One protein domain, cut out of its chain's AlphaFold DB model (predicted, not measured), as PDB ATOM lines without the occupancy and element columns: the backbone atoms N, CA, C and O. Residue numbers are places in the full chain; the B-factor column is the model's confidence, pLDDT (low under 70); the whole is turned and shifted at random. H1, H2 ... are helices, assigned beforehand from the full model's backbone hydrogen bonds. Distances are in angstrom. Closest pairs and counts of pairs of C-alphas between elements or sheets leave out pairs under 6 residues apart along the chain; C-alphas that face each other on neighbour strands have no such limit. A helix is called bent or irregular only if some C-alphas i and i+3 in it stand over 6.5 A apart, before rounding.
ATOM      1  N   GLY A   2      41.249  92.272  90.913       72.56
ATOM      2  CA  GLY A   2      42.555  92.140  90.243       72.56
ATOM      3  C   GLY A   2      42.622  92.693  88.812       72.56
ATOM      4  O   GLY A   2      43.604  93.332  88.459       72.56
ATOM      5  N   SER A   3      41.557  92.551  88.015       76.06
ATOM      6  CA  SER A   3      41.478  93.121  86.660       76.06
ATOM      7  C   SER A   3      41.543  94.654  86.640       76.06
ATOM      8  O   SER A   3      42.245  95.228  85.812       76.06
ATOM      9  N   LEU A   4      40.868  95.326  87.579       78.88
ATOM     10  CA  LEU A   4      40.903  96.787  87.705       78.88
ATOM     11  C   LEU A   4      42.283  97.279  88.148       78.88
ATOM     12  O   LEU A   4      42.795  98.238  87.576       78.88
ATOM     13  N   LEU A   5      42.908  96.597  89.114       83.19
ATOM     14  CA  LEU A   5      44.277  96.905  89.540       83.19
ATOM     15  C   LEU A   5      45.277  96.698  88.401       83.19
ATOM     16  O   LEU A   5      46.157  97.530  88.215       83.19
ATOM     17  N   TYR A   6      45.103  95.650  87.595       81.81
ATOM     18  CA  TYR A   6      45.942  95.389  86.429       81.81
ATOM     19  C   TYR A   6      45.815  96.483  85.361       81.81
ATOM     20  O   TYR A   6      46.828  96.995  84.883       81.81
ATOM     21  N   ILE A   7      44.588  96.886  85.007       83.31
ATOM     22  CA  ILE A   7      44.352  97.996  84.067       83.31
ATOM     23  C   ILE A   7      45.002  99.272  84.603       83.31
ATOM     24  O   ILE A   7      45.710  99.978  83.886       83.31
ATOM     25  N   SER A   8      44.787  99.545  85.884       84.44
ATOM     26  CA  SER A   8      45.276 100.750  86.527       84.44
ATOM     27  C   SER A   8      46.803 100.806  86.608       84.44
ATOM     28  O   SER A   8      47.399 101.834  86.286       84.44
ATOM     29  N   TYR A   9      47.443  99.681  86.927       85.19
ATOM     30  CA  TYR A   9      48.891  99.511  86.877       85.19
ATOM     31  C   TYR A   9      49.451  99.798  85.479       85.19
ATOM     32  O   TYR A   9      50.401 100.567  85.357       85.19
ATOM     33  N   ASN A  10      48.854  99.223  84.428       87.31
ATOM     34  CA  ASN A  10      49.314  99.428  83.051       87.31
ATOM     35  C   ASN A  10      49.190 100.893  82.613       87.31
ATOM     36  O   ASN A  10      50.062 101.412  81.918       87.31
ATOM     37  N   ILE A  11      48.137 101.588  83.048       84.00
ATOM     38  CA  ILE A  11      47.997 103.025  82.796       84.00
ATOM     39  C   ILE A  11      49.073 103.803  83.558       84.00
ATOM     40  O   ILE A  11      49.730 104.656  82.965       84.00
ATOM     41  N   ALA A  12      49.292 103.497  84.840       85.31
ATOM     42  CA  ALA A  12      50.295 104.165  85.667       85.31
ATOM     43  C   ALA A  12      51.718 103.988  85.125       85.31
ATOM     44  O   ALA A  12      52.492 104.945  85.110       85.31
ATOM     45  N   SER A  13      52.063 102.787  84.658       81.44
ATOM     46  CA  SER A  13      53.388 102.493  84.109       81.44
ATOM     47  C   SER A  13      53.608 103.159  82.749       81.44
ATOM     48  O   SER A  13      54.700 103.658  82.482       81.44
ATOM     49  N   ALA A  14      52.572 103.232  81.909       80.88
ATOM     50  CA  ALA A  14      52.661 103.806  80.571       80.88
ATOM     51  C   ALA A  14      52.455 105.332  80.524       80.88
ATOM     52  O   ALA A  14      52.764 105.951  79.503       80.88
ATOM     53  N   VAL A  15      51.935 105.963  81.587       83.19
ATOM     54  CA  VAL A  15      51.492 107.372  81.559       83.19
ATOM     55  C   VAL A  15      52.598 108.340  81.138       83.19
ATOM     56  O   VAL A  15      52.346 109.251  80.354       83.19
ATOM     57  N   SER A  16      53.833 108.132  81.603       77.12
ATOM     58  CA  SER A  16      54.967 109.007  81.289       77.12
ATOM     59  C   SER A  16      55.257 109.026  79.790       77.12
ATOM     60  O   SER A  16      55.365 110.094  79.191       77.12
ATOM     61  N   MET A  17      55.314 107.846  79.173       79.31
ATOM     62  CA  MET A  17      55.565 107.700  77.746       79.31
ATOM     63  C   MET A  17      54.361 108.147  76.912       79.31
ATOM     64  O   MET A  17      54.540 108.811  75.895       79.31
ATOM     65  N   MET A  18      53.133 107.870  77.365       82.06
ATOM     66  CA  MET A  18      51.914 108.356  76.705       82.06
ATOM     67  C   MET A  18      51.849 109.886  76.668       82.06
ATOM     68  O   MET A  18      51.440 110.445  75.654       82.06
ATOM     69  N   ILE A  19      52.290 110.574  77.727       82.94
ATOM     70  CA  ILE A  19      52.372 112.042  77.748       82.94
ATOM     71  C   ILE A  19      53.415 112.540  76.742       82.94
ATOM     72  O   ILE A  19      53.122 113.460  75.979       82.94
ATOM     73  N   VAL A  20      54.603 111.928  76.696       80.25
ATOM     74  CA  VAL A  20      55.667 112.317  75.753       80.25
ATOM     75  C   VAL A  20      55.212 112.118  74.306       80.25
ATOM     76  O   VAL A  20      55.215 113.073  73.533       80.25
ATOM     77  N   ILE A  21      54.731 110.924  73.954       83.69
ATOM     78  CA  ILE A  21      54.237 110.619  72.602       83.69
ATOM     79  C   ILE A  21      53.040 111.510  72.247       83.69
ATOM     80  O   ILE A  21      52.964 112.048  71.141       83.69
ATOM     81  N   GLY A  22      52.124 111.714  73.197       83.31
ATOM     82  CA  GLY A  22      50.972 112.593  73.027       83.31
ATOM     83  C   GLY A  22      51.364 114.050  72.783       83.31
ATOM     84  O   GLY A  22      50.708 114.722  71.991       83.31
ATOM     85  N   SER A  23      52.451 114.530  73.397       80.25
ATOM     86  CA  SER A  23      52.963 115.891  73.182       80.25
ATOM     87  C   SER A  23      53.582 116.093  71.796       80.25
ATOM     88  O   SER A  23      53.546 117.201  71.269       80.25
ATOM     89  N   THR A  24      54.096 115.023  71.181       86.56
ATOM     90  CA  THR A  24      54.677 115.039  69.827       86.56
ATOM     91  C   THR A  24      53.667 114.733  68.718       86.56
ATOM     92  O   THR A  24      54.016 114.755  67.540       86.56
ATOM     93  N   ALA A  25      52.415 114.418  69.062       86.25
ATOM     94  CA  ALA A  25      51.397 114.048  68.087       86.25
ATOM     95  C   ALA A  25      50.931 115.251  67.249       86.25
ATOM     96  O   ALA A  25      50.607 116.313  67.775       86.25
ATOM     97  N   THR A  26      50.797 115.048  65.935       81.19
ATOM     98  CA  THR A  26      50.428 116.087  64.953       81.19
ATOM     99  C   THR A  26      49.060 116.724  65.216       81.19
ATOM    100  O   THR A  26      48.814 117.863  64.833       81.19
ATOM    101  N   SER A  27      48.137 115.996  65.855       89.19
ATOM    102  CA  SER A  27      46.834 116.533  66.242       89.19
ATOM    103  C   SER A  27      46.245 115.789  67.441       89.19
ATOM    104  O   SER A  27      46.501 114.599  67.641       89.19
ATOM    105  N   LYS A  28      45.362 116.462  68.198       84.56
ATOM    106  CA  LYS A  28      44.581 115.831  69.280       84.56
ATOM    107  C   LYS A  28      43.765 114.632  68.780       84.56
ATOM    108  O   LYS A  28      43.611 113.652  69.501       84.56
ATOM    109  N   LYS A  29      43.268 114.697  67.537       87.19
ATOM    110  CA  LYS A  29      42.505 113.613  66.903       87.19
ATOM    111  C   LYS A  29      43.395 112.393  66.656       87.19
ATOM    112  O   LYS A  29      42.999 111.287  67.006       87.19
ATOM    113  N   THR A  30      44.602 112.592  66.126       87.88
ATOM    114  CA  THR A  30      45.585 111.518  65.902       87.88
ATOM    115  C   THR A  30      45.998 110.860  67.216       87.88
ATOM    116  O   THR A  30      46.004 109.637  67.299       87.88
ATOM    117  N   ALA A  31      46.267 111.650  68.262       87.06
ATOM    118  CA  ALA A  31      46.587 111.119  69.589       87.06
ATOM    119  C   ALA A  31      45.429 110.287  70.174       87.06
ATOM    120  O   ALA A  31      45.655 109.195  70.694       87.06
ATOM    121  N   GLY A  32      44.187 110.768  70.039       86.62
ATOM    122  CA  GLY A  32      42.992 110.053  70.490       86.62
ATOM    123  C   GLY A  32      42.794 108.714  69.777       86.62
ATOM    124  O   GLY A  32      42.630 107.687  70.433       86.62
ATOM    125  N   TRP A  33      42.875 108.697  68.444       91.06
ATOM    126  CA  TRP A  33      42.764 107.455  67.670       91.06
ATOM    127  C   TRP A  33      43.921 106.493  67.938       91.06
ATOM    128  O   TRP A  33      43.678 105.297  68.075       91.06
ATOM    129  N   GLY A  34      45.152 106.992  68.085       88.94
ATOM    130  CA  GLY A  34      46.303 106.170  68.468       88.94
ATOM    131  C   GLY A  34      46.095 105.476  69.817       88.94
ATOM    132  O   GLY A  34      46.345 104.277  69.934       88.94
ATOM    133  N   GLY A  35      45.553 106.195  70.804       88.44
ATOM    134  CA  GLY A  35      45.178 105.620  72.097       88.44
ATOM    135  C   GLY A  35      44.087 104.550  71.989       88.44
ATOM    136  O   GLY A  35      44.222 103.485  72.588       88.44
ATOM    137  N   ILE A  36      43.036 104.794  71.193       91.19
ATOM    138  CA  ILE A  36      41.945 103.826  70.979       91.19
ATOM    139  C   ILE A  36      42.473 102.550  70.315       91.19
ATOM    140  O   ILE A  36      42.260 101.463  70.847       91.19
ATOM    141  N   PHE A  37      43.185 102.661  69.191       92.50
ATOM    142  CA  PHE A  37      43.718 101.492  68.487       92.50
ATOM    143  C   PHE A  37      44.723 100.716  69.338       92.50
ATOM    144  O   PHE A  37      44.647  99.490  69.394       92.50
ATOM    145  N   GLY A  38      45.615 101.414  70.049       89.88
ATOM    146  CA  GLY A  38      46.558 100.782  70.970       89.88
ATOM    147  C   GLY A  38      45.846 100.020  72.090       89.88
ATOM    148  O   GLY A  38      46.165  98.861  72.341       89.88
ATOM    149  N   GLY A  39      44.838 100.633  72.716       89.69
ATOM    150  CA  GLY A  39      44.052 100.005  73.779       89.69
ATOM    151  C   GLY A  39      43.240  98.798  73.302       89.69
ATOM    152  O   GLY A  39      43.255  97.759  73.959       89.69
ATOM    153  N   VAL A  40      42.573  98.902  72.148       93.75
ATOM    154  CA  VAL A  40      41.796  97.796  71.557       93.75
ATOM    155  C   VAL A  40      42.706  96.626  71.193       93.75
ATOM    156  O   VAL A  40      42.407  95.491  71.559       93.75
ATOM    157  N   LEU A  41      43.836  96.892  70.531       93.88
ATOM    158  CA  LEU A  41      44.800  95.854  70.170       93.88
ATOM    159  C   LEU A  41      45.349  95.152  71.416       93.88
ATOM    160  O   LEU A  41      45.337  93.924  71.479       93.88
ATOM    161  N   LEU A  42      45.766  95.914  72.434       90.88
ATOM    162  CA  LEU A  42      46.217  95.350  73.709       90.88
ATOM    163  C   LEU A  42      45.127  94.506  74.380       90.88
ATOM    164  O   LEU A  42      45.417  93.417  74.870       90.88
ATOM    165  N   GLY A  43      43.876  94.972  74.370       90.94
ATOM    166  CA  GLY A  43      42.738  94.232  74.909       90.94
ATOM    167  C   GLY A  43      42.535  92.884  74.216       90.94
ATOM    168  O   GLY A  43      42.431  91.861  74.889       90.94
ATOM    169  N   ILE A  44      42.554  92.864  72.879       94.88
ATOM    170  CA  ILE A  44      42.446  91.630  72.086       94.88
ATOM    171  C   ILE A  44      43.593  90.671  72.424       94.88
ATOM    172  O   ILE A  44      43.349  89.492  72.677       94.88
ATOM    173  N   LEU A  45      44.833  91.164  72.491       93.50
ATOM    174  CA  LEU A  45      45.994  90.335  72.830       93.50
ATOM    175  C   LEU A  45      45.879  89.727  74.236       93.50
ATOM    176  O   LEU A  45      46.158  88.544  74.412       93.50
ATOM    177  N   ILE A  46      45.418  90.493  75.229       91.00
ATOM    178  CA  ILE A  46      45.199  89.993  76.596       91.00
ATOM    179  C   ILE A  46      44.105  88.919  76.628       91.00
ATOM    180  O   ILE A  46      44.243  87.931  77.355       91.00
ATOM    181  N   LEU A  47      43.031  89.081  75.850       92.38
ATOM    182  CA  LEU A  47      41.976  88.071  75.743       92.38
ATOM    183  C   LEU A  47      42.504  86.772  75.126       92.38
ATOM    184  O   LEU A  47      42.224  85.700  75.656       92.38
ATOM    185  N   LEU A  48      43.315  86.863  74.068       93.44
ATOM    186  CA  LEU A  48      43.957  85.699  73.450       93.44
ATOM    187  C   LEU A  48      44.908  84.987  74.419       93.44
ATOM    188  O   LEU A  48      44.873  83.763  74.524       93.44
ATOM    189  N   ILE A  49      45.707  85.746  75.171       91.56
ATOM    190  CA  ILE A  49      46.599  85.225  76.216       91.56
ATOM    191  C   ILE A  49      45.801  84.457  77.278       91.56
ATOM    192  O   ILE A  49      46.158  83.331  77.618       91.56
ATOM    193  N   ASN A  50      44.696  85.026  77.770       90.75
ATOM    194  CA  ASN A  50      43.848  84.352  78.757       90.75
ATOM    195  C   ASN A  50      43.192  83.093  78.181       90.75
ATOM    196  O   ASN A  50      43.195  82.055  78.838       90.75
ATOM    197  N   ALA A  51      42.669  83.155  76.954       93.12
ATOM    198  CA  ALA A  51      42.081  81.996  76.289       93.12
ATOM    199  C   ALA A  51      43.103  80.857  76.119       93.12
ATOM    200  O   ALA A  51      42.786  79.705  76.410       93.12
ATOM    201  N   ALA A  52      44.341  81.177  75.729       91.19
ATOM    202  CA  ALA A  52      45.425  80.203  75.621       91.19
ATOM    203  C   ALA A  52      45.778  79.575  76.980       91.19
ATOM    204  O   ALA A  52      45.942  78.359  77.068       91.19
ATOM    205  N   MET A  53      45.835  80.376  78.051       91.88
ATOM    206  CA  MET A  53      46.068  79.871  79.410       91.88
ATOM    207  C   MET A  53      44.958  78.933  79.887       91.88
ATOM    208  O   MET A  53      45.257  77.903  80.487       91.88
ATOM    209  N   PHE A  54      43.692  79.248  79.600       91.44
ATOM    210  CA  PHE A  54      42.571  78.361  79.927       91.44
ATOM    211  C   PHE A  54      42.594  77.063  79.112       91.44
ATOM    212  O   PHE A  54      42.300  76.002  79.656       91.44
ATOM    213  N   ALA A  55      42.970  77.128  77.832       91.69
ATOM    214  CA  ALA A  55      43.051  75.955  76.963       91.69
ATOM    215  C   ALA A  55      44.179  74.980  77.351       91.69
ATOM    216  O   ALA A  55      44.086  73.793  77.050       91.69
ATOM    217  N   LYS A  56      45.233  75.474  78.012       91.81
ATOM    218  CA  LYS A  56      46.418  74.707  78.435       91.81
ATOM    219  C   LYS A  56      46.623  74.745  79.950       91.81
ATOM    220  O   LYS A  56      47.742  74.901  80.440       91.81
ATOM    221  N   MET A  57      45.526  74.645  80.704       90.06
ATOM    222  CA  MET A  57      45.551  74.781  82.164       90.06
ATOM    223  C   MET A  57      46.377  73.688  82.858       90.06
ATOM    224  O   MET A  57      46.988  73.949  83.892       90.06
ATOM    225  N   ASP A  58      46.450  72.502  82.260       89.50
ATOM    226  CA  ASP A  58      47.309  71.383  82.655       89.50
ATOM    227  C   ASP A  58      48.807  71.728  82.616       89.50
ATOM    228  O   ASP A  58      49.567  71.292  83.480       89.50
ATOM    229  N   VAL A  59      49.223  72.562  81.660       87.62
ATOM    230  CA  VAL A  59      50.616  73.003  81.494       87.62
ATOM    231  C   VAL A  59      50.940  74.201  82.390       87.62
ATOM    232  O   VAL A  59      52.039  74.293  82.942       87.62
ATOM    233  N   VAL A  60      50.000  75.141  82.540       90.19
ATOM    234  CA  VAL A  60      50.280  76.436  83.187       90.19
ATOM    235  C   VAL A  60      49.966  76.507  84.680       90.19
ATOM    236  O   VAL A  60      50.379  77.467  85.338       90.19
ATOM    237  N   ALA A  61      49.239  75.537  85.238       86.38
ATOM    238  CA  ALA A  61      48.857  75.560  86.646       86.38
ATOM    239  C   ALA A  61      50.086  75.606  87.574       86.38
ATOM    240  O   ALA A  61      50.996  74.783  87.486       86.38
ATOM    241  N   GLY A  62      50.113  76.591  88.478       83.44
ATOM    242  CA  GLY A  62      51.198  76.766  89.451       83.44
ATOM    243  C   GLY A  62      52.532  77.231  88.855       83.44
ATOM    244  O   GLY A  62      53.542  77.211  89.557       83.44
ATOM    245  N   LYS A  63      52.562  77.640  87.581       88.56
ATOM    246  CA  LYS A  63      53.761  78.179  86.931       88.56
ATOM    247  C   LYS A  63      53.816  79.697  87.062       88.56
ATOM    248  O   LYS A  63      52.845  80.388  86.774       88.56
ATOM    249  N   ASP A  64      54.994  80.208  87.409       86.31
ATOM    250  CA  ASP A  64      55.252  81.649  87.528       86.31
ATOM    251  C   ASP A  64      55.202  82.377  86.172       86.31
ATOM    252  O   ASP A  64      54.827  83.546  86.103       86.31
ATOM    253  N   MET A  65      55.548  81.689  85.073       89.81
ATOM    254  CA  MET A  65      55.551  82.248  83.711       89.81
ATOM    255  C   MET A  65      54.708  81.407  82.733       89.81
ATOM    256  O   MET A  65      55.261  80.778  81.829       89.81
ATOM    257  N   PRO A  66      53.366  81.416  82.865       91.06
ATOM    258  CA  PRO A  66      52.449  80.583  82.081       91.06
ATOM    259  C   PRO A  66      52.699  80.580  80.572       91.06
ATOM    260  O   PRO A  66      52.768  79.527  79.952       91.06
ATOM    261  N   ILE A  67      52.879  81.757  79.968       91.31
ATOM    262  CA  ILE A  67      52.994  81.867  78.506       91.31
ATOM    263  C   ILE A  67      54.315  81.290  77.993       91.31
ATOM    264  O   ILE A  67      54.344  80.709  76.911       91.31
ATOM    265  N   LEU A  68      55.392  81.384  78.780       93.25
ATOM    266  CA  LEU A  68      56.656  80.743  78.430       93.25
ATOM    267  C   LEU A  68      56.517  79.216  78.445       93.25
ATOM    268  O   LEU A  68      57.036  78.547  77.557       93.25
ATOM    269  N   GLU A  69      55.789  78.671  79.419       93.56
ATOM    270  CA  GLU A  69      55.552  77.230  79.507       93.56
ATOM    271  C   GLU A  69      54.666  76.735  78.354       93.56
ATOM    272  O   GLU A  69      54.999  75.723  77.745       93.56
ATOM    273  N   ILE A  70      53.642  77.499  77.943       92.75
ATOM    274  CA  ILE A  70      52.882  77.205  76.712       92.75
ATOM    275  C   ILE A  70      53.807  77.196  75.486       92.75
ATOM    276  O   ILE A  70      53.738  76.292  74.658       92.75
ATOM    277  N   ALA A  71      54.700  78.179  75.351       93.44
ATOM    278  CA  ALA A  71      55.622  78.240  74.216       93.44
ATOM    279  C   ALA A  71      56.603  77.057  74.181       93.44
ATOM    280  O   ALA A  71      56.933  76.559  73.102       93.44
ATOM    281  N   ARG A  72      57.057  76.591  75.349       93.19
ATOM    282  CA  ARG A  72      57.906  75.397  75.477       93.19
ATOM    283  C   ARG A  72      57.149  74.112  75.149       93.19
ATOM    284  O   ARG A  72      57.750  73.238  74.531       93.19
ATOM    285  N   ASP A  73      55.874  74.028  75.528       92.75
ATOM    286  CA  ASP A  73      54.978  72.903  75.220       92.75
ATOM    287  C   ASP A  73      54.733  72.759  73.710       92.75
ATOM    288  O   ASP A  73      54.666  71.648  73.195       92.75
ATOM    289  N   ILE A  74      54.677  73.876  72.971       92.00
ATOM    290  CA  ILE A  74      54.555  73.859  71.503       92.00
ATOM    291  C   ILE A  74      55.823  73.294  70.856       92.00
ATOM    292  O   ILE A  74      55.755  72.372  70.045       92.00
ATOM    293  N   HIS A  75      56.983  73.882  71.158       93.88
ATOM    294  CA  HIS A  75      58.273  73.400  70.670       93.88
ATOM    295  C   HIS A  75      59.415  74.013  71.500       93.88
ATOM    296  O   HIS A  75      59.429  75.234  71.697       93.88
ATOM    297  N   PRO A  76      60.450  73.247  71.901       93.19
ATOM    298  CA  PRO A  76      61.556  73.766  72.712       93.19
ATOM    299  C   PRO A  76      62.244  75.008  72.123       93.19
ATOM    300  O   PRO A  76      62.589  75.931  72.859       93.19
ATOM    301  N   LEU A  77      62.391  75.073  70.793       95.94
ATOM    302  CA  LEU A  77      62.942  76.248  70.102       95.94
ATOM    303  C   LEU A  77      62.059  77.497  70.255       95.94
ATOM    304  O   LEU A  77      62.584  78.587  70.458       95.94
ATOM    305  N   VAL A  78      60.732  77.347  70.193       93.69
ATOM    306  CA  VAL A  78      59.787  78.463  70.364       93.69
ATOM    307  C   VAL A  78      59.855  78.977  71.799       93.69
ATOM    308  O   VAL A  78      59.962  80.183  72.016       93.69
ATOM    309  N   GLY A  79      59.908  78.067  72.774       93.88
ATOM    310  CA  GLY A  79      60.163  78.409  74.171       93.88
ATOM    311  C   GLY A  79      61.488  79.152  74.377       93.88
ATOM    312  O   GLY A  79      61.526  80.161  75.076       93.88
ATOM    313  N   PHE A  80      62.567  78.711  73.726       94.94
ATOM    314  CA  PHE A  80      63.869  79.382  73.795       94.94
ATOM    315  C   PHE A  80      63.838  80.793  73.188       94.94
ATOM    316  O   PHE A  80      64.288  81.751  73.820       94.94
ATOM    317  N   MET A  81      63.250  80.954  72.000       96.25
ATOM    318  CA  MET A  81      63.078  82.269  71.372       96.25
ATOM    319  C   MET A  81      62.207  83.195  72.227       96.25
ATOM    320  O   MET A  81      62.520  84.377  72.375       96.25
ATOM    321  N   MET A  82      61.147  82.661  72.838       94.69
ATOM    322  CA  MET A  82      60.297  83.416  73.749       94.69
ATOM    323  C   MET A  82      61.053  83.847  75.009       94.69
ATOM    324  O   MET A  82      60.915  84.994  75.425       94.69
ATOM    325  N   ALA A  83      61.885  82.979  75.590       95.12
ATOM    326  CA  ALA A  83      62.722  83.330  76.735       95.12
ATOM    327  C   ALA A  83      63.681  84.485  76.401       95.12
ATOM    328  O   ALA A  83      63.755  85.454  77.158       95.12
ATOM    329  N   LEU A  84      64.351  84.436  75.243       96.44
ATOM    330  CA  LEU A  84      65.203  85.537  74.775       96.44
ATOM    331  C   LEU A  84      64.407  86.836  74.588       96.44
ATOM    332  O   LEU A  84      64.848  87.900  75.025       96.44
ATOM    333  N   GLY A  85      63.216  86.746  73.992       95.31
ATOM    334  CA  GLY A  85      62.314  87.885  73.832       95.31
ATOM    335  C   GLY A  85      61.884  88.490  75.170       95.31
ATOM    336  O   GLY A  85      61.941  89.708  75.340       95.31
ATOM    337  N   LEU A  86      61.512  87.658  76.147       93.75
ATOM    338  CA  LEU A  86      61.136  88.098  77.493       93.75
ATOM    339  C   LEU A  86      62.295  88.810  78.191       93.75
ATOM    340  O   LEU A  86      62.099  89.906  78.712       93.75
ATOM    341  N   VAL A  87      63.503  88.239  78.155       93.75
ATOM    342  CA  VAL A  87      64.698  88.878  78.728       93.75
ATOM    343  C   VAL A  87      64.958  90.229  78.064       93.75
ATOM    344  O   VAL A  87      65.159  91.220  78.765       93.75
ATOM    345  N   GLY A  88      64.881  90.304  76.732       95.25
ATOM    346  CA  GLY A  88      65.055  91.555  75.991       95.25
ATOM    347  C   GLY A  88      64.020  92.624  76.361       95.25
ATOM    348  O   GLY A  88      64.378  93.777  76.610       95.25
ATOM    349  N   MET A  89      62.743  92.248  76.461       92.69
ATOM    350  CA  MET A  89      61.660  93.165  76.839       92.69
ATOM    351  C   MET A  89      61.778  93.650  78.288       92.69
ATOM    352  O   MET A  89      61.618  94.847  78.550       92.69
ATOM    353  N   ILE A  90      62.085  92.746  79.223       91.69
ATOM    354  CA  ILE A  90      62.288  93.081  80.639       91.69
ATOM    355  C   ILE A  90      63.484  94.021  80.779       91.69
ATOM    356  O   ILE A  90      63.364  95.055  81.435       91.69
ATOM    357  N   TYR A  91      64.604  93.714  80.122       91.75
ATOM    358  CA  TYR A  91      65.798  94.557  80.146       91.75
ATOM    359  C   TYR A  91      65.519  95.956  79.589       91.75
ATOM    360  O   TYR A  91      65.816  96.950  80.247       91.75
ATOM    361  N   SER A  92      64.886  96.045  78.416       89.12
ATOM    362  CA  SER A  92      64.535  97.327  77.791       89.12
ATOM    363  C   SER A  92      63.638  98.179  78.697       89.12
ATOM    364  O   SER A  92      63.896  99.366  78.911       89.12
ATOM    365  N   THR A  93      62.635  97.555  79.321       89.62
ATOM    366  CA  THR A  93      61.723  98.233  80.252       89.62
ATOM    367  C   THR A  93      62.446  98.684  81.521       89.62
ATOM    368  O   THR A  93      62.291  99.831  81.943       89.62
ATOM    369  N   ALA A  94      63.269  97.815  82.113       89.62
ATOM    370  CA  ALA A  94      64.027  98.118  83.322       89.62
ATOM    371  C   ALA A  94      64.998  99.284  83.102       89.62
ATOM    372  O   ALA A  94      64.995 100.235  83.883       89.62
ATOM    373  N   VAL A  95      65.769  99.263  82.009       89.25
ATOM    374  CA  VAL A  95      66.695 100.351  81.658       89.25
ATOM    375  C   VAL A  95      65.937 101.656  81.425       89.25
ATOM    376  O   VAL A  95      66.327 102.688  81.973       89.25
ATOM    377  N   GLY A  96      64.834 101.625  80.672       86.50
ATOM    378  CA  GLY A  96      64.027 102.816  80.399       86.50
ATOM    379  C   GLY A  96      63.432 103.442  81.664       86.50
ATOM    380  O   GLY A  96      63.519 104.657  81.864       86.50
ATOM    381  N   MET A  97      62.872 102.621  82.557       86.50
ATOM    382  CA  MET A  97      62.302 103.086  83.824       86.50
ATOM    383  C   MET A  97      63.377 103.593  84.785       86.50
ATOM    384  O   MET A  97      63.205 104.659  85.377       86.50
ATOM    385  N   MET A  98      64.497 102.878  84.910       89.50
ATOM    386  CA  MET A  98      65.604 103.273  85.780       89.50
ATOM    387  C   MET A  98      66.227 104.592  85.314       89.50
ATOM    388  O   MET A  98      66.436 105.488  86.127       89.50
ATOM    389  N   TYR A  99      66.418 104.763  84.005       86.88
ATOM    390  CA  TYR A  99      66.850 106.028  83.410       86.88
ATOM    391  C   TYR A  99      65.871 107.172  83.711       86.88
ATOM    392  O   TYR A  99      66.275 108.221  84.215       86.88
ATOM    393  N   SER A 100      64.570 106.971  83.458       84.56
ATOM    394  CA  SER A 100      63.547 107.997  83.710       84.56
ATOM    395  C   SER A 100      63.463 108.387  85.186       84.56
ATOM    396  O   SER A 100      63.269 109.561  85.500       84.56
ATOM    397  N   PHE A 101      63.613 107.421  86.091       87.88
ATOM    398  CA  PHE A 101      63.579 107.647  87.529       87.88
ATOM    399  C   PHE A 101      64.814 108.409  88.020       87.88
ATOM    400  O   PHE A 101      64.672 109.425  88.697       87.88
ATOM    401  N   ILE A 102      66.017 107.976  87.639       91.25
ATOM    402  CA  ILE A 102      67.264 108.600  88.100       91.25
ATOM    403  C   ILE A 102      67.390 110.027  87.573       91.25
ATOM    404  O   ILE A 102      67.753 110.912  88.342       91.25
ATOM    405  N   ASN A 103      66.998 110.288  86.321       86.56
ATOM    406  CA  ASN A 103      67.014 111.639  85.751       86.56
ATOM    407  C   ASN A 103      66.119 112.645  86.492       86.56
ATOM    408  O   ASN A 103      66.290 113.850  86.316       86.56
ATOM    409  N   ARG A 104      65.152 112.182  87.296       87.25
ATOM    410  CA  ARG A 104      64.339 113.059  88.157       87.25
ATOM    411  C   ARG A 104      65.055 113.441  89.452       87.25
ATOM    412  O   ARG A 104      64.664 114.419  90.074       87.25
ATOM    413  N   LEU A 105      66.053 112.661  89.866       88.94
ATOM    414  CA  LEU A 105      66.808 112.861  91.103       88.94
ATOM    415  C   LEU A 105      68.153 113.545  90.846       88.94
ATOM    416  O   LEU A 105      68.569 114.395  91.626       88.94
ATOM    417  N   VAL A 106      68.837 113.153  89.771       91.31
ATOM    418  CA  VAL A 106      70.208 113.561  89.455       91.31
ATOM    419  C   VAL A 106      70.321 113.838  87.961       91.31
ATOM    420  O   VAL A 106      69.869 113.036  87.140       91.31
ATOM    421  N   SER A 107      70.963 114.946  87.587       90.12
ATOM    422  CA  SER A 107      71.202 115.257  86.178       90.12
ATOM    423  C   SER A 107      72.234 114.290  85.582       90.12
ATOM    424  O   SER A 107      73.256 114.030  86.217       90.12
ATOM    425  N   PRO A 108      72.071 113.822  84.327       87.31
ATOM    426  CA  PRO A 108      73.085 113.017  83.635       87.31
ATOM    427  C   PRO A 108      74.479 113.655  83.561       87.31
ATOM    428  O   PRO A 108      75.466 112.958  83.332       87.31
ATOM    429  N   LYS A 109      74.564 114.984  83.716       89.25
ATOM    430  CA  LYS A 109      75.824 115.740  83.705       89.25
ATOM    431  C   LYS A 109      76.573 115.671  85.040       89.25
ATOM    432  O   LYS A 109      77.764 115.974  85.077       89.25
ATOM    433  N   ASP A 110      75.902 115.273  86.117       91.31
ATOM    434  CA  ASP A 110      76.491 115.246  87.449       91.31
ATOM    435  C   ASP A 110      77.367 114.007  87.634       91.31
ATOM    436  O   ASP A 110      77.017 112.887  87.254       91.31
ATOM    437  N   LYS A 111      78.509 114.177  88.310       90.62
ATOM    438  CA  LYS A 111      79.448 113.076  88.594       90.62
ATOM    439  C   LYS A 111      78.817 111.951  89.428       90.62
ATOM    440  O   LYS A 111      79.267 110.811  89.352       90.62
ATOM    441  N   VAL A 112      77.766 112.262  90.190       93.31
ATOM    442  CA  VAL A 112      77.039 111.307  91.042       93.31
ATOM    443  C   VAL A 112      76.009 110.466  90.276       93.31
ATOM    444  O   VAL A 112      75.489 109.499  90.832       93.31
ATOM    445  N   TYR A 113      75.761 110.751  88.991       91.81
ATOM    446  CA  TYR A 113      74.784 110.020  88.178       91.81
ATOM    447  C   TYR A 113      75.123 108.528  88.055       91.81
ATOM    448  O   TYR A 113      74.316 107.673  88.413       91.81
ATOM    449  N   LYS A 114      76.345 108.193  87.616       91.62
ATOM    450  CA  LYS A 114      76.779 106.794  87.445       91.62
ATOM    451  C   LYS A 114      76.752 106.001  88.767       91.62
ATOM    452  O   LYS A 114      76.179 104.912  88.762       91.62
ATOM    453  N   PRO A 115      77.285 106.515  89.896       94.25
ATOM    454  CA  PRO A 115      77.116 105.865  91.197       94.25
ATOM    455  C   PRO A 115      75.650 105.635  91.582       94.25
ATOM    456  O   PRO A 115      75.316 104.564  92.077       94.25
ATOM    457  N   THR A 116      74.766 106.597  91.303       93.44
ATOM    458  CA  THR A 116      73.326 106.476  91.586       93.44
ATOM    459  C   THR A 116      72.681 105.352  90.769       93.44
ATOM    460  O   THR A 116      71.929 104.550  91.317       93.44
ATOM    461  N   VAL A 117      73.030 105.224  89.483       93.44
ATOM    462  CA  VAL A 117      72.604 104.106  88.614       93.44
ATOM    463  C   VAL A 117      73.021 102.760  89.196       93.44
ATOM    464  O   VAL A 117      72.192 101.857  89.296       93.44
ATOM    465  N   VAL A 118      74.281 102.626  89.615       94.69
ATOM    466  CA  VAL A 118      74.786 101.380  90.210       94.69
ATOM    467  C   VAL A 118      74.076 101.078  91.531       94.69
ATOM    468  O   VAL A 118      73.641  99.949  91.735       94.69
ATOM    469  N   LEU A 119      73.894 102.079  92.395       95.00
ATOM    470  CA  LEU A 119      73.204 101.928  93.677       95.00
ATOM    471  C   LEU A 119      71.772 101.410  93.496       95.00
ATOM    472  O   LEU A 119      71.403 100.403  94.097       95.00
ATOM    473  N   PHE A 120      70.972 102.055  92.642       93.75
ATOM    474  CA  PHE A 120      69.600 101.615  92.378       93.75
ATOM    475  C   PHE A 120      69.548 100.267  91.650       93.75
ATOM    476  O   PHE A 120      68.648  99.475  91.924       93.75
ATOM    477  N   GLY A 121      70.530  99.967  90.796       93.50
ATOM    478  CA  GLY A 121      70.682  98.644  90.189       93.50
ATOM    479  C   GLY A 121      70.916  97.548  91.230       93.50
ATOM    480  O   GLY A 121      70.248  96.515  91.189       93.50
ATOM    481  N   ILE A 122      71.791  97.789  92.213       94.81
ATOM    482  CA  ILE A 122      72.032  96.863  93.330       94.81
ATOM    483  C   ILE A 122      70.764  96.697  94.169       94.81
ATOM    484  O   ILE A 122      70.390  95.571  94.480       94.81
ATOM    485  N   ILE A 123      70.060  97.786  94.494       93.38
ATOM    486  CA  ILE A 123      68.791  97.716  95.238       93.38
ATOM    487  C   ILE A 123      67.757  96.877  94.472       93.38
ATOM    488  O   ILE A 123      67.114  96.008  95.061       93.38
ATOM    489  N   GLY A 124      67.621  97.093  93.161       90.44
ATOM    490  CA  GLY A 124      66.726  96.312  92.305       90.44
ATOM    491  C   GLY A 124      67.108  94.832  92.253       90.44
ATOM    492  O   GLY A 124      66.239  93.966  92.356       90.44
ATOM    493  N   PHE A 125      68.404  94.531  92.173       91.00
ATOM    494  CA  PHE A 125      68.910  93.162  92.235       91.00
ATOM    495  C   PHE A 125      68.601  92.503  93.586       91.00
ATOM    496  O   PHE A 125      68.066  91.398  93.616       91.00
ATOM    497  N   MET A 126      68.831  93.199  94.700       92.12
ATOM    498  CA  MET A 126      68.495  92.696  96.035       92.12
ATOM    499  C   MET A 126      66.988  92.447  96.194       92.12
ATOM    500  O   MET A 126      66.582  91.446  96.781       92.12
ATOM    501  N   ALA A 127      66.145  93.308  95.619       88.25
ATOM    502  CA  ALA A 127      64.696  93.122  95.618       88.25
ATOM    503  C   ALA A 127      64.241  91.892  94.808       88.25
ATOM    504  O   ALA A 127      63.180  91.334  95.095       88.25
ATOM    505  N   SER A 128      65.032  91.429  93.832       86.94
ATOM    506  CA  SER A 128      64.692  90.252  93.019       86.94
ATOM    507  C   SER A 128      64.656  88.939  93.820       86.94
ATOM    508  O   SER A 128      63.932  88.016  93.447       86.94
ATOM    509  N   PHE A 129      65.336  88.874  94.972       88.38
ATOM    510  CA  PHE A 129      65.364  87.686  95.837       88.38
ATOM    511  C   PHE A 129      64.062  87.431  96.617       88.38
ATOM    512  O   PHE A 129      63.904  86.367  97.207       88.38
ATOM    513  N   VAL A 130      63.103  88.364  96.608       85.44
ATOM    514  CA  VAL A 130      61.795  88.217  97.287       85.44
ATOM    515  C   VAL A 130      60.905  87.138  96.631       85.44
ATOM    516  O   VAL A 130      59.905  86.706  97.214       85.44
ATOM    517  N   GLY A 131      61.281  86.670  95.437       85.00
ATOM    518  CA  GLY A 131      60.540  85.692  94.642       85.00
ATOM    519  C   GLY A 131      59.589  86.373  93.658       85.00
ATOM    520  O   GLY A 131      58.875  87.312  94.015       85.00
ATOM    521  N   PHE A 132      59.579  85.898  92.410       82.81
ATOM    522  CA  PHE A 132      58.898  86.551  91.287       82.81
ATOM    523  C   PHE A 132      57.409  86.800  91.557       82.81
ATOM    524  O   PHE A 132      56.958  87.943  91.505       82.81
ATOM    525  N   THR A 133      56.659  85.761  91.923       83.50
ATOM    526  CA  THR A 133      55.202  85.851  92.115       83.50
ATOM    527  C   THR A 133      54.817  86.785  93.263       83.50
ATOM    528  O   THR A 133      53.903  87.602  93.124       83.50
ATOM    529  N   ASN A 134      55.562  86.754  94.371       86.31
ATOM    530  CA  ASN A 134      55.350  87.673  95.493       86.31
ATOM    531  C   ASN A 134      55.662  89.121  95.111       86.31
ATOM    532  O   ASN A 134      54.909  90.032  95.468       86.31
ATOM    533  N   LEU A 135      56.765  89.331  94.392       86.00
ATOM    534  CA  LEU A 135      57.181  90.650  93.940       86.00
ATOM    535  C   LEU A 135      56.140  91.241  92.984       86.00
ATOM    536  O   LEU A 135      55.650  92.343  93.223       86.00
ATOM    537  N   VAL A 136      55.736  90.484  91.963       84.94
ATOM    538  CA  VAL A 136      54.727  90.899  90.981       84.94
ATOM    539  C   VAL A 136      53.394  91.191  91.664       84.94
ATOM    540  O   VAL A 136      52.844  92.268  91.458       84.94
ATOM    541  N   SER A 137      52.903  90.306  92.536       85.12
ATOM    542  CA  SER A 137      51.612  90.489  93.216       85.12
ATOM    543  C   SER A 137      51.574  91.756  94.082       85.12
ATOM    544  O   SER A 137      50.630  92.553  94.000       85.12
ATOM    545  N   LYS A 138      52.635  92.013  94.863       87.38
ATOM    546  CA  LYS A 138      52.739  93.223  95.694       87.38
ATOM    547  C   LYS A 138      52.888  94.485  94.851       87.38
ATOM    548  O   LYS A 138      52.154  95.449  95.072       87.38
ATOM    549  N   VAL A 139      53.803  94.487  93.881       85.50
ATOM    550  CA  VAL A 139      54.059  95.655  93.026       85.50
ATOM    551  C   VAL A 139      52.824  95.997  92.197       85.50
ATOM    552  O   VAL A 139      52.449  97.166  92.142       85.50
ATOM    553  N   TYR A 140      52.145  95.002  91.620       84.81
ATOM    554  CA  TYR A 140      50.929  95.215  90.828       84.81
ATOM    555  C   TYR A 140      49.807  95.792  91.683       84.81
ATOM    556  O   TYR A 140      49.100  96.691  91.233       84.81
ATOM    557  N   SER A 141      49.667  95.328  92.924       86.31
ATOM    558  CA  SER A 141      48.664  95.869  93.841       86.31
ATOM    559  C   SER A 141      48.967  97.326  94.191       86.31
ATOM    560  O   SER A 141      48.122  98.193  93.976       86.31
ATOM    561  N   ILE A 142      50.188  97.623  94.652       87.25
ATOM    562  CA  ILE A 142      50.603  98.981  95.046       87.25
ATOM    563  C   ILE A 142      50.475  99.953  93.870       87.25
ATOM    564  O   ILE A 142      49.845 101.005  93.988       87.25
ATOM    565  N   MET A 143      51.040  99.593  92.718       84.88
ATOM    566  CA  MET A 143      51.004 100.443  91.530       84.88
ATOM    567  C   MET A 143      49.600 100.541  90.933       84.88
ATOM    568  O   MET A 143      49.257 101.581  90.378       84.88
ATOM    569  N   GLY A 144      48.767  99.509  91.078       86.00
ATOM    570  CA  GLY A 144      47.357  99.557  90.702       86.00
ATOM    571  C   GLY A 144      46.575 100.581  91.524       86.00
ATOM    572  O   GLY A 144      45.805 101.354  90.963       86.00
ATOM    573  N   TYR A 145      46.807 100.672  92.837       87.25
ATOM    574  CA  TYR A 145      46.183 101.721  93.654       87.25
ATOM    575  C   TYR A 145      46.669 103.124  93.268       87.25
ATOM    576  O   TYR A 145      45.853 104.034  93.123       87.25
ATOM    577  N   LEU A 146      47.976 103.299  93.037       86.62
ATOM    578  CA  LEU A 146      48.535 104.575  92.566       86.62
ATOM    579  C   LEU A 146      47.982 104.972  91.194       86.62
ATOM    580  O   LEU A 146      47.635 106.133  90.971       86.62
ATOM    581  N   GLY A 147      47.845 104.008  90.287       85.50
ATOM    582  CA  GLY A 147      47.205 104.215  88.995       85.50
ATOM    583  C   GLY A 147      45.767 104.686  89.130       85.50
ATOM    584  O   GLY A 147      45.325 105.527  88.351       85.50
ATOM    585  N   PHE A 148      45.034 104.196  90.130       86.62
ATOM    586  CA  PHE A 148      43.630 104.549  90.294       86.62
ATOM    587  C   PHE A 148      43.513 106.010  90.719       86.62
ATOM    588  O   PHE A 148      42.730 106.765  90.146       86.62
ATOM    589  N   VAL A 149      44.381 106.431  91.642       88.38
ATOM    590  CA  VAL A 149      44.529 107.837  92.036       88.38
ATOM    591  C   VAL A 149      44.872 108.707  90.825       88.38
ATOM    592  O   VAL A 149      44.249 109.751  90.635       88.38
ATOM    593  N   LEU A 150      45.805 108.274  89.970       86.38
ATOM    594  CA  LEU A 150      46.173 109.004  88.751       86.38
ATOM    595  C   LEU A 150      45.004 109.136  87.769       86.38
ATOM    596  O   LEU A 150      44.757 110.231  87.269       86.38
ATOM    597  N   ILE A 151      44.263 108.057  87.512       87.06
ATOM    598  CA  ILE A 151      43.096 108.072  86.616       87.06
ATOM    599  C   ILE A 151      42.040 109.048  87.140       87.06
ATOM    600  O   ILE A 151      41.551 109.886  86.380       87.06
ATOM    601  N   VAL A 152      41.729 108.990  88.438       88.75
ATOM    602  CA  VAL A 152      40.777 109.910  89.078       88.75
ATOM    603  C   VAL A 152      41.271 111.354  88.983       88.75
ATOM    604  O   VAL A 152      40.502 112.235  88.605       88.75
ATOM    605  N   ALA A 153      42.552 111.615  89.253       87.69
ATOM    606  CA  ALA A 153      43.128 112.955  89.165       87.69
ATOM    607  C   ALA A 153      43.053 113.532  87.741       87.69
ATOM    608  O   ALA A 153      42.660 114.687  87.558       87.69
ATOM    609  N   VAL A 154      43.373 112.725  86.724       85.88
ATOM    610  CA  VAL A 154      43.263 113.119  85.311       85.88
ATOM    611  C   VAL A 154      41.805 113.385  84.936       85.88
ATOM    612  O   VAL A 154      41.515 114.399  84.301       85.88
ATOM    613  N   PHE A 155      40.878 112.528  85.368       86.94
ATOM    614  CA  PHE A 155      39.449 112.692  85.107       86.94
ATOM    615  C   PHE A 155      38.889 113.975  85.738       86.94
ATOM    616  O   PHE A 155      38.240 114.771  85.058       86.94
ATOM    617  N   LEU A 156      39.210 114.242  87.007       89.94
ATOM    618  CA  LEU A 156      38.821 115.475  87.699       89.94
ATOM    619  C   LEU A 156      39.432 116.719  87.041       89.94
ATOM    620  O   LEU A 156      38.752 117.735  86.888       89.94
ATOM    621  N   SER A 157      40.700 116.653  86.623       85.94
ATOM    622  CA  SER A 157      41.345 117.752  85.896       85.94
ATOM    623  C   SER A 157      40.703 118.009  84.533       85.94
ATOM    624  O   SER A 157      40.696 119.154  84.085       85.94
ATOM    625  N   TRP A 158      40.205 116.971  83.858       83.00
ATOM    626  CA  TRP A 158      39.512 117.110  82.581       83.00
ATOM    627  C   TRP A 158      38.158 117.801  82.752       83.00
ATOM    628  O   TRP A 158      37.852 118.712  81.987       83.00
ATOM    629  N   ILE A 159      37.400 117.439  83.793       88.50
ATOM    630  CA  ILE A 159      36.121 118.087  84.118       88.50
ATOM    631  C   ILE A 159      36.327 119.565  84.460       88.50
ATOM    632  O   ILE A 159      35.588 120.393  83.955       88.50
ATOM    633  N   LYS A 160      37.345 119.913  85.260       82.12
ATOM    634  CA  LYS A 160      37.629 121.314  85.638       82.12
ATOM    635  C   LYS A 160      38.138 122.202  84.493       82.12
ATOM    636  O   LYS A 160      38.165 123.417  84.648       82.12
ATOM    637  N   ARG A 161      38.650 121.610  83.406       71.56
ATOM    638  CA  ARG A 161      39.138 122.337  82.216       71.56
ATOM    639  C   ARG A 161      38.066 122.508  81.134       71.56
ATOM    640  O   ARG A 161      38.337 123.201  80.153       71.56
ATOM    641  N   LYS A 162      36.920 121.845  81.279       47.97
ATOM    642  CA  LYS A 162      35.692 122.134  80.535       47.97
ATOM    643  C   LYS A 162      34.871 123.160  81.301       47.97
ATOM    644  O   LYS A 162      34.169 123.919  80.606       47.97
TER     645      LYS A 162
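AT A GLANCE: This is residues 2 to 162 of the 162 residues of an uncharacterized protein of Rhizophagus irregularis (UniProt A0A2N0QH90). The helices make a loose, open frame with few contacts: the long helices H2 and H5 stand well apart and are joined at one end by the short H3 and H4, while H6 turns back from the far end of H5 and leads to the long H7. H1a crosses H7, the bent H1 then turns away toward the beginning of H2, and residues 152 to 162, nearly all in H7, stick out. The printed part has 161 residues with seven named helices, H1 to H7 in that order, and no named strand; its class is all helix. It is loose, with a radius of gyration of the C-alphas of 18.8 A, and spans 51 by 43 by 29 A.

IN THESE COORDINATES: Start at C-alpha 2, at (42.555, 92.140, 90.243), where H1 begins. H1, residues 2 to 23, was assigned as one helix by its hydrogen bonds, but it is bent: C-alphas 13 and 16 are 7.3 A apart. Its arms are H1a, residues 2 to 13, and H1b, residues 16 to 23, at a steep tilt of 60 degrees. Next find H2, residues 28 to 55, 40.6 A long, then H3, residues 57 to 60, and H4, residues 66 to 74. From C-alpha 76 at (61.556, 73.766, 72.712), H5 runs 43.5 A to residue 105. H6 covers residues 113 to 128, 22.7 A, and H7 covers residues 132 to 161, 41.9 A, ending at C-alpha 161, (39.138, 122.337, 82.216).

HOW THE PARTS SIT: Look first at Tyr 9 and Gly 144, the closest C-alphas of H1a and H7, 4.1 A apart. H1a touches residues 140 to 151 of H7 and is about perpendicular to it, only just, at 71 degrees. H1b touches no helix; it is close to but not clearly touching H2, with C-alphas 22 and 31 at 5.8 A. Residues 49 to 53 of H2 touch H4, closest at C-alphas 53 and 66, 7.0 A. H3 touches H4 at C-alphas 60 and 66, 4.8 A. H4 and H5 form a helical hairpin at a shallow tilt of 26 degrees, opposite ways; C-alphas 72 and 79 come closest, at 4.0 A. H5 and H6 touch through residues 98 to 102 and 113 to 120, at a steep tilt of 48 degrees, opposite ways, with C-alphas 102 and 117 closest at 7.0 A. Among the pairs apart are H2 and H5, H2 and H7, and H5 and H7. Every O i to N i+4 pair is within hydrogen-bond range in H1a, H1b, H2, H4, H6 and H7, against 24 of 26 in H5; H3 is too short for such a pair.

THE WHOLE: The C-alphas farthest apart are those of Pro 76 and Lys 162, 55.4 A. The printed part has no cut and no long link; H5 to H6 is short and the other links are tight. The mean pLDDT of the printed part is 88.3, and residue 162 alone is under 70.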